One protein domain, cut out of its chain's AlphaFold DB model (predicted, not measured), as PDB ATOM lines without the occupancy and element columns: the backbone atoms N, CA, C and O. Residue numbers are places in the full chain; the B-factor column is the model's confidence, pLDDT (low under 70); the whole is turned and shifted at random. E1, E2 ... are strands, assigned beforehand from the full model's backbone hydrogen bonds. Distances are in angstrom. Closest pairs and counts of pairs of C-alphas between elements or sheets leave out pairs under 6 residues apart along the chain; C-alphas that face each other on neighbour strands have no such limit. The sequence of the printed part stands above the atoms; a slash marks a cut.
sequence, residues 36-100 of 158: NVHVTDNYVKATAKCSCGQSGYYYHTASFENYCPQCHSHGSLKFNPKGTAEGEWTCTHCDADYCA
ATOM      1  N   ASN A  36     -41.684  37.962 -48.368       96.44
ATOM      2  CA  ASN A  36     -40.870  39.152 -48.034       96.44
ATOM      3  C   ASN A  36     -39.531  38.798 -47.362       96.44
ATOM      4  O   ASN A  36     -39.139  39.398 -46.357       96.44
ATOM      5  N   VAL A  37     -38.867  37.777 -47.902       97.25
ATOM      6  CA  VAL A  37     -37.630  37.227 -47.354       97.25
ATOM      7  C   VAL A  37     -36.457  38.117 -47.750       97.25
ATOM      8  O   VAL A  37     -36.204  38.339 -48.932       97.25
ATOM      9  N   HIS A  38     -35.712  38.589 -46.758       97.69
ATOM     10  CA  HIS A  38     -34.449  39.292 -46.935       97.69
ATOM     11  C   HIS A  38     -33.400  38.658 -46.029       97.69
ATOM     12  O   HIS A  38     -33.627  38.509 -44.831       97.69
ATOM     13  N   VAL A  39     -32.251  38.312 -46.601       97.88
ATOM     14  CA  VAL A  39     -31.100  37.768 -45.877       97.88
ATOM     15  C   VAL A  39     -29.903  38.649 -46.203       97.88
ATOM     16  O   VAL A  39     -29.615  38.903 -47.369       97.88
ATOM     17  N   THR A  40     -29.243  39.148 -45.168       97.56
ATOM     18  CA  THR A  40     -28.006  39.933 -45.245       97.56
ATOM     19  C   THR A  40     -27.025  39.381 -44.220       97.56
ATOM     20  O   THR A  40     -27.438  38.648 -43.323       97.56
ATOM     21  N   ASP A  41     -25.759  39.785 -44.269       96.25
ATOM     22  CA  ASP A  41     -24.769  39.363 -43.266       96.25
ATOM     23  C   ASP A  41     -25.139  39.797 -41.835       96.25
ATOM     24  O   ASP A  41     -24.768  39.138 -40.868       96.25
ATOM     25  N   ASN A  42     -25.909  40.883 -41.689       96.62
ATOM     26  CA  ASN A  42     -26.247  41.471 -40.388       96.62
ATOM     27  C   ASN A  42     -27.599  41.002 -39.843       96.62
ATOM     28  O   ASN A  42     -27.764  40.835 -38.635       96.62
ATOM     29  N   TYR A  43     -28.590  40.835 -40.718       98.56
ATOM     30  CA  TYR A  43     -29.961  40.528 -40.319       98.56
ATOM     31  C   TYR A  43     -30.705  39.685 -41.351       98.56
ATOM     32  O   TYR A  43     -30.416  39.724 -42.552       98.56
ATOM     33  N   VAL A  44     -31.717  38.978 -40.860       98.62
ATOM     34  CA  VAL A  44     -32.719  38.271 -41.652       98.62
ATOM     35  C   VAL A  44     -34.107  38.831 -41.372       98.62
ATOM     36  O   VAL A  44     -34.385  39.306 -40.272       98.62
ATOM     37  N   LYS A  45     -34.984  38.813 -42.373       98.38
ATOM     38  CA  LYS A  45     -36.363  39.298 -42.280       98.38
ATOM     39  C   LYS A  45     -37.276  38.441 -43.141       98.38
ATOM     40  O   LYS A  45     -36.901  38.090 -44.254       98.38
ATOM     41  N   ALA A  46     -38.463  38.134 -42.637       98.00
ATOM     42  CA  ALA A  46     -39.516  37.470 -43.396       98.00
ATOM     43  C   ALA A  46     -40.887  37.805 -42.810       98.00
ATOM     44  O   ALA A  46     -41.012  38.183 -41.644       98.00
ATOM     45  N   THR A  47     -41.916  37.642 -43.632       97.50
ATOM     46  CA  THR A  47     -43.308  37.534 -43.213       97.50
ATOM     47  C   THR A  47     -43.682  36.057 -43.148       97.50
ATOM     48  O   THR A  47     -43.709  35.394 -44.180       97.50
ATOM     49  N   ALA A  48     -43.968  35.529 -41.961       96.31
ATOM     50  CA  ALA A  48     -44.200  34.100 -41.725       96.31
ATOM     51  C   ALA A  48     -45.319  33.881 -40.694       96.31
ATOM     52  O   ALA A  48     -45.741  34.828 -40.028       96.31
ATOM     53  N   LYS A  49     -45.832  32.649 -40.583       95.38
ATOM     54  CA  LYS A  49     -46.764  32.276 -39.505       95.38
ATOM     55  C   LYS A  49     -45.983  31.784 -38.288       95.38
ATOM     56  O   LYS A  49     -44.899  31.223 -38.421       95.38
ATOM     57  N   CYS A  50     -46.544  31.970 -37.097       94.38
ATOM     58  CA  CYS A  50     -45.944  31.439 -35.877       94.38
ATOM     59  C   CYS A  50     -46.101  29.916 -35.845       94.38
ATOM     60  O   CYS A  50     -47.216  29.405 -35.931       94.38
ATOM     61  N   SER A  51     -44.984  29.209 -35.678       91.88
ATOM     62  CA  SER A  51     -44.942  27.759 -35.439       91.88
ATOM     63  C   SER A  51     -44.620  27.400 -33.982       91.88
ATOM     64  O   SER A  51     -44.607  26.226 -33.629       91.88
ATOM     65  N   CYS A  52     -44.375  28.391 -33.116       90.38
ATOM     66  CA  CYS A  52     -44.002  28.175 -31.715       90.38
ATOM     67  C   CYS A  52     -45.134  28.415 -30.696       90.38
ATOM     68  O   CYS A  52     -44.908  28.276 -29.494       90.38
ATOM     69  N   GLY A  53     -46.333  28.786 -31.158       87.75
ATOM     70  CA  GLY A  53     -47.524  29.019 -30.328       87.75
ATOM     71  C   GLY A  53     -47.506  30.295 -29.477       87.75
ATOM     72  O   GLY A  53     -48.411  30.496 -28.674       87.75
ATOM     73  N   GLN A  54     -46.487  31.144 -29.627       87.38
ATOM     74  CA  GLN A  54     -46.299  32.346 -28.807       87.38
ATOM     75  C   GLN A  54     -47.187  33.506 -29.271       87.38
ATOM     76  O   GLN A  54     -47.807  34.182 -28.454       87.38
ATOM     77  N   SER A  55     -47.308  33.673 -30.586       87.12
ATOM     78  CA  SER A  55     -48.379  34.427 -31.234       87.12
ATOM     79  C   SER A  55     -49.352  33.485 -31.949       87.12
ATOM     80  O   SER A  55     -49.086  32.288 -32.112       87.12
ATOM     81  N   GLY A  56     -50.517  34.006 -32.342       90.19
ATOM     82  CA  GLY A  56     -51.517  33.221 -33.064       90.19
ATOM     83  C   GLY A  56     -51.059  32.803 -34.468       90.19
ATOM     84  O   GLY A  56     -50.067  33.291 -35.008       90.19
ATOM     85  N   TYR A  57     -51.819  31.896 -35.090       93.25
ATOM     86  CA  TYR A  57     -51.497  31.310 -36.398       93.25
ATOM     87  C   TYR A  57     -51.844  32.243 -37.577       93.25
ATOM     88  O   TYR A  57     -52.662  31.931 -38.444       93.25
ATOM     89  N   TYR A  58     -51.232  33.425 -37.603       91.00
ATOM     90  CA  TYR A  58     -51.378  34.440 -38.648       91.00
ATOM     91  C   TYR A  58     -50.014  35.003 -39.061       91.00
ATOM     92  O   TYR A  58     -49.012  34.841 -38.363       91.00
ATOM     93  N   TYR A  59     -49.966  35.655 -40.224       94.31
ATOM     94  CA  TYR A  59     -48.729  36.219 -40.754       94.31
ATOM     95  C   TYR A  59     -48.276  37.450 -39.971       94.31
ATOM     96  O   TYR A  59     -49.055  38.369 -39.732       94.31
ATOM     97  N   HIS A  60     -46.993  37.491 -39.639       91.94
ATOM     98  CA  HIS A  60     -46.321  38.642 -39.051       91.94
ATOM     99  C   HIS A  60     -44.937  38.785 -39.663       91.94
ATOM    100  O   HIS A  60     -44.317  37.815 -40.093       91.94
ATOM    101  N   THR A  61     -44.491  40.035 -39.756       96.19
ATOM    102  CA  THR A  61     -43.178  40.365 -40.297       96.19
ATOM    103  C   THR A  61     -42.236  40.650 -39.149       96.19
ATOM    104  O   THR A  61     -42.479  41.582 -38.386       96.19
ATOM    105  N   ALA A  62     -41.155  39.886 -39.067       97.19
ATOM    106  CA  ALA A  62     -40.125  40.069 -38.060       97.19
ATOM    107  C   ALA A  62     -38.746  40.150 -38.712       97.19
ATOM    108  O   ALA A  62     -38.508  39.585 -39.783       97.19
ATOM    109  N   SER A  63     -37.853  40.873 -38.041       98.31
ATOM    110  CA  SER A  63     -36.437  40.954 -38.381       98.31
ATOM    111  C   SER A  63     -35.610  40.496 -37.184       98.31
ATOM    112  O   SER A  63     -35.859  40.932 -36.055       98.31
ATOM    113  N   PHE A  64     -34.602  39.673 -37.442       98.62
ATOM    114  CA  PHE A  64     -33.679  39.139 -36.446       98.62
ATOM    115  C   PHE A  64     -32.238  39.363 -36.883       98.62
ATOM    116  O   PHE A  64     -31.963  39.467 -38.077       98.62
ATOM    117  N   GLU A  65     -31.315  39.448 -35.930       98.69
ATOM    118  CA  GLU A  65     -29.884  39.398 -36.227       98.69
ATOM    119  C   GLU A  65     -29.579  38.101 -36.990       98.69
ATOM    120  O   GLU A  65     -30.135  37.047 -36.676       98.69
ATOM    121  N   ASN A  66     -28.708  38.159 -38.003       98.69
ATOM    122  CA  ASN A  66     -28.279  36.962 -38.722       98.69
ATOM    123  C   ASN A  66     -27.228  36.222 -37.883       98.69
ATOM    124  O   ASN A  66     -26.032  36.255 -38.162       98.69
ATOM    125  N   TYR A  67     -27.686  35.630 -36.787       98.75
ATOM    126  CA  TYR A  67     -26.864  34.999 -35.771       98.75
ATOM    127  C   TYR A  67     -27.619  33.825 -35.152       98.75
ATOM    128  O   TYR A  67     -28.764  33.964 -34.721       98.75
ATOM    129  N   CYS A  68     -26.966  32.667 -35.091       98.62
ATOM    130  CA  CYS A  68     -27.513  31.482 -34.451       98.62
ATOM    131  C   CYS A  68     -27.057  31.412 -32.982       98.62
ATOM    132  O   CYS A  68     -25.866  31.209 -32.735       98.62
ATOM    133  N   PRO A  69     -27.967  31.515 -31.997       98.50
ATOM    134  CA  PRO A  69     -27.606  31.453 -30.581       98.50
ATOM    135  C   PRO A  69     -27.159  30.060 -30.111       98.50
ATOM    136  O   PRO A  69     -26.460  29.978 -29.109       98.50
ATOM    137  N   GLN A  70     -27.522  28.992 -30.829       97.75
ATOM    138  CA  GLN A  70     -27.160  27.611 -30.485       97.75
ATOM    139  C   GLN A  70     -25.674  27.308 -30.737       97.75
ATOM    140  O   GLN A  70     -25.038  26.614 -29.948       97.75
ATOM    141  N   CYS A  71     -25.112  27.803 -31.845       98.19
ATOM    142  CA  CYS A  71     -23.722  27.530 -32.248       98.19
ATOM    143  C   CYS A  71     -22.864  28.790 -32.420       98.19
ATOM    144  O   CYS A  71     -21.743  28.713 -32.917       98.19
ATOM    145  N   HIS A  72     -23.398  29.954 -32.048       98.25
ATOM    146  CA  HIS A  72     -22.735  31.258 -32.106       98.25
ATOM    147  C   HIS A  72     -22.272  31.702 -33.508       98.25
ATOM    148  O   HIS A  72     -21.413  32.574 -33.640       98.25
ATOM    149  N   SER A  73     -22.838  31.127 -34.574       98.38
ATOM    150  CA  SER A  73     -22.438  31.437 -35.951       98.38
ATOM    151  C   SER A  73     -23.194  32.640 -36.518       98.38
ATOM    152  O   SER A  73     -24.427  32.636 -36.584       98.38
ATOM    153  N   HIS A  74     -22.452  33.645 -36.983       98.50
ATOM    154  CA  HIS A  74     -22.970  34.816 -37.699       98.50
ATOM    155  C   HIS A  74     -23.171  34.523 -39.192       98.50
ATOM    156  O   HIS A  74     -22.507  33.652 -39.747       98.50
ATOM    157  N   GLY A  75     -24.078  35.248 -39.848       98.44
ATOM    158  CA  GLY A  75     -24.322  35.113 -41.287       98.44
ATOM    159  C   GLY A  75     -24.938  33.769 -41.698       98.44
ATOM    160  O   GLY A  75     -24.901  33.409 -42.870       98.44
ATOM    161  N   SER A  76     -25.467  32.999 -40.744       98.44
ATOM    162  CA  SER A  76     -25.741  31.570 -40.919       98.44
ATOM    163  C   SER A  76     -27.206  31.193 -41.115       98.44
ATOM    164  O   SER A  76     -27.512  30.026 -41.346       98.44
ATOM    165  N   LEU A  77     -28.139  32.134 -41.003       98.75
ATOM    166  CA  LEU A  77     -29.562  31.836 -41.095       98.75
ATOM    167  C   LEU A  77     -30.018  31.803 -42.558       98.75
ATOM    168  O   LEU A  77     -29.926  32.790 -43.288       98.75
ATOM    169  N   LYS A  78     -30.568  30.660 -42.969       98.31
ATOM    170  CA  LYS A  78     -31.206  30.439 -44.267       98.31
ATOM    171  C   LYS A  78     -32.713  30.309 -44.087       98.31
ATOM    172  O   LYS A  78     -33.181  29.677 -43.144       98.31
ATOM    173  N   PHE A  79     -33.479  30.887 -45.008       98.00
ATOM    174  CA  PHE A  79     -34.933  30.789 -44.952       98.00
ATOM    175  C   PHE A  79     -35.433  29.434 -45.455       98.00
ATOM    176  O   PHE A  79     -35.158  29.048 -46.592       98.00
ATOM    177  N   ASN A  80     -36.202  28.758 -44.606       96.25
ATOM    178  CA  ASN A  80     -37.082  27.629 -44.891       96.25
ATOM    179  C   ASN A  80     -36.525  26.545 -45.840       96.25
ATOM    180  O   ASN A  80     -37.232  26.138 -46.767       96.25
ATOM    181  N   PRO A  81     -35.286  26.046 -45.652       95.31
ATOM    182  CA  PRO A  81     -34.718  25.021 -46.529       95.31
ATOM    183  C   PRO A  81     -35.516  23.709 -46.518       95.31
ATOM    184  O   PRO A  81     -35.430  22.951 -47.481       95.31
ATOM    185  N   LYS A  82     -36.298  23.454 -45.460       91.94
ATOM    186  CA  LYS A  82     -37.133  22.256 -45.297       91.94
ATOM    187  C   LYS A  82     -38.554  22.428 -45.858       91.94
ATOM    188  O   LYS A  82     -39.319  21.470 -45.863       91.94
ATOM    189  N   GLY A  83     -38.917  23.618 -46.352       92.44
ATOM    190  CA  GLY A  83     -40.215  23.854 -47.000       92.44
ATOM    191  C   GLY A  83     -41.419  23.778 -46.054       92.44
ATOM    192  O   GLY A  83     -42.489  23.324 -46.453       92.44
ATOM    193  N   THR A  84     -41.257  24.201 -44.798       92.88
ATOM    194  CA  THR A  84     -42.350  24.244 -43.813       92.88
ATOM    195  C   THR A  84     -43.427  25.250 -44.219       92.88
ATOM    196  O   THR A  84     -43.124  26.308 -44.779       92.88
ATOM    197  N   ALA A  85     -44.688  24.935 -43.914       92.81
ATOM    198  CA  ALA A  85     -45.837  25.748 -44.312       92.81
ATOM    199  C   ALA A  85     -45.868  27.118 -43.613       92.81
ATOM    200  O   ALA A  85     -46.387  28.089 -44.161       92.81
ATOM    201  N   GLU A  86     -45.323  27.200 -42.402       94.56
ATOM    202  CA  GLU A  86     -45.230  28.427 -41.617       94.56
ATOM    203  C   GLU A  86     -44.043  29.298 -42.037       94.56
ATOM    204  O   GLU A  86     -44.117  30.525 -41.933       94.56
ATOM    205  N   GLY A  87     -42.978  28.667 -42.541       94.88
ATOM    206  CA  GLY A  87     -41.650  29.252 -42.680       94.88
ATOM    207  C   GLY A  87     -40.802  29.080 -41.414       94.88
ATOM    208  O   GLY A  87     -41.302  29.054 -40.287       94.88
ATOM    209  N   GLU A  88     -39.485  29.008 -41.596       96.75
ATOM    210  CA  GLU A  88     -38.505  28.918 -40.507       96.75
ATOM    211  C   GLU A  88     -37.172  29.567 -40.901       96.75
ATOM    212  O   GLU A  88     -36.867  29.716 -42.085       96.75
ATOM    213  N   TRP A  89     -36.385  29.959 -39.903       98.38
ATOM    214  CA  TRP A  89     -34.969  30.274 -40.076       98.38
ATOM    215  C   TRP A  89     -34.153  29.072 -39.633       98.38
ATOM    216  O   TRP A  89     -34.263  28.664 -38.483       98.38
ATOM    217  N   THR A  90     -33.314  28.540 -40.512       98.50
ATOM    218  CA  THR A  90     -32.460  27.385 -40.213       98.50
ATOM    219  C   THR A  90     -31.002  27.810 -40.247       98.50
ATOM    220  O   THR A  90     -30.558  28.438 -41.211       98.50
ATOM    221  N   CYS A  91     -30.242  27.474 -39.208       98.62
ATOM    222  CA  CYS A  91     -28.803  27.707 -39.187       98.62
ATOM    223  C   CYS A  91     -28.073  26.728 -40.117       98.62
ATOM    224  O   CYS A  91     -28.172  25.517 -39.951       98.62
ATOM    225  N   THR A  92     -27.255  27.232 -41.036       98.50
ATOM    226  CA  THR A  92     -26.465  26.416 -41.972       98.50
ATOM    227  C   THR A  92     -25.287  25.671 -41.335       98.50
ATOM    228  O   THR A  92     -24.700  24.821 -42.000       98.50
ATOM    229  N   HIS A  93     -24.932  25.956 -40.075       98.25
ATOM    230  CA  HIS A  93     -23.821  25.290 -39.376       98.25
ATOM    231  C   HIS A  93     -24.259  24.181 -38.419       98.25
ATOM    232  O   HIS A  93     -23.576  23.166 -38.324       98.25
ATOM    233  N   CYS A  94     -25.363  24.372 -37.689       97.81
ATOM    234  CA  CYS A  94     -25.828  23.414 -36.675       97.81
ATOM    235  C   CYS A  94     -27.246  22.887 -36.914       97.81
ATOM    236  O   CYS A  94     -27.739  22.110 -36.104       97.81
ATOM    237  N   ASP A  95     -27.895  23.320 -37.999       97.75
ATOM    238  CA  ASP A  95     -29.241  22.904 -38.413       97.75
ATOM    239  C   ASP A  95     -30.359  23.216 -37.400       97.75
ATOM    240  O   ASP A  95     -31.472  22.705 -37.508       97.75
ATOM    241  N   ALA A  96     -30.080  24.094 -36.426       98.19
ATOM    242  CA  ALA A  96     -31.082  24.617 -35.508       98.19
ATOM    243  C   ALA A  96     -32.142  25.421 -36.272       98.19
ATOM    244  O   ALA A  96     -31.807  26.331 -37.041       98.19
ATOM    245  N   ASP A  97     -33.409  25.095 -36.020       98.25
ATOM    246  CA  ASP A  97     -34.562  25.721 -36.656       98.25
ATOM    247  C   ASP A  97     -35.269  26.660 -35.684       98.25
ATOM    248  O   ASP A  97     -35.617  26.289 -34.562       98.25
ATOM    249  N   TYR A  98     -35.553  27.868 -36.146       98.31
ATOM    250  CA  TYR A  98     -36.245  28.898 -35.394       98.31
ATOM    251  C   TYR A  98     -37.549  29.260 -36.097       98.31
ATOM    252  O   TYR A  98     -37.616  29.355 -37.325       98.31
ATOM    253  N   CYS A  99     -38.598  29.504 -35.315       97.38
ATOM    254  CA  CYS A  99     -39.838  30.093 -35.795       97.38
ATOM    255  C   CYS A  99     -39.502  31.376 -36.566       97.38
ATOM    256  O   CYS A  99     -38.947  32.311 -35.990       97.38
ATOM    257  N   ALA A 100     -39.837  31.447 -37.860       97.31
ATOM    258  CA  ALA A 100     -39.460  32.595 -38.693       97.31
ATOM    259  C   ALA A 100     -40.096  33.919 -38.251       97.31
ATOM    260  O   ALA A 100     -39.714  34.992 -38.716       97.31
TER     261      ALA A 100
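AT A GLANCE: This is residues 36 to 100 of the 158 residues of an uncharacterized protein of Methanobacterium congolense (UniProt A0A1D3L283). Two small sheets, each of three antiparallel strands, stand face to face as a sandwich: the longer-stranded sheet E1 E2 E3 makes one wall and the short-stranded sheet E4 E5 E6 the other. The link of residues 50 to 58 loops out at one end of the long axis and that of residues 66 to 76 at the other. The printed part has 65 residues with six named strands, E1 to E6 in chain order, and no named helix; the class is all strand, though 28 residues, under half, are in named strands. It is compact, with a radius of gyration of the C-alphas of 11.0 A and spans of 29 by 20 by 19 A.

IN THESE COORDINATES: Find C-alpha 43 at (-29.961, 40.528, -40.319); from there E2, residues 43 to 49, runs 18.7 A. Beside it are E3, residues 59 to 65, 19.6 A, and E1, residues 36 to 39. In the other sheet look for E4, residues 77 to 79, E5, residues 88 to 91, and E6, residues 97 to 99, ending at C-alpha 99 (-39.838, 30.093, -35.795).

HOW THE PARTS SIT: Each sheet is a meander, each strand the antiparallel neighbour of the one before. Look for N 38 and O 45 at 2.8 A between E1 and E2, and N 44 and O 64 at 2.8 A between E2 and E3. Then see N 78 and O 90 at 2.8 A between E4 and E5, and N 98 and O 89 at 2.8 A between E5 and E6. Across the sandwich, the closest C-alphas of E1 and E4 are Val 37 and Phe 79, 7.4 A; E3 and E6 are apart.

THE WHOLE: The C-alphas of Tyr 58 and His 72 are the two farthest apart, 29.6 A. The link E3 to E4 is long, and the printed part has no cut. No printed residue is under 70 in pLDDT.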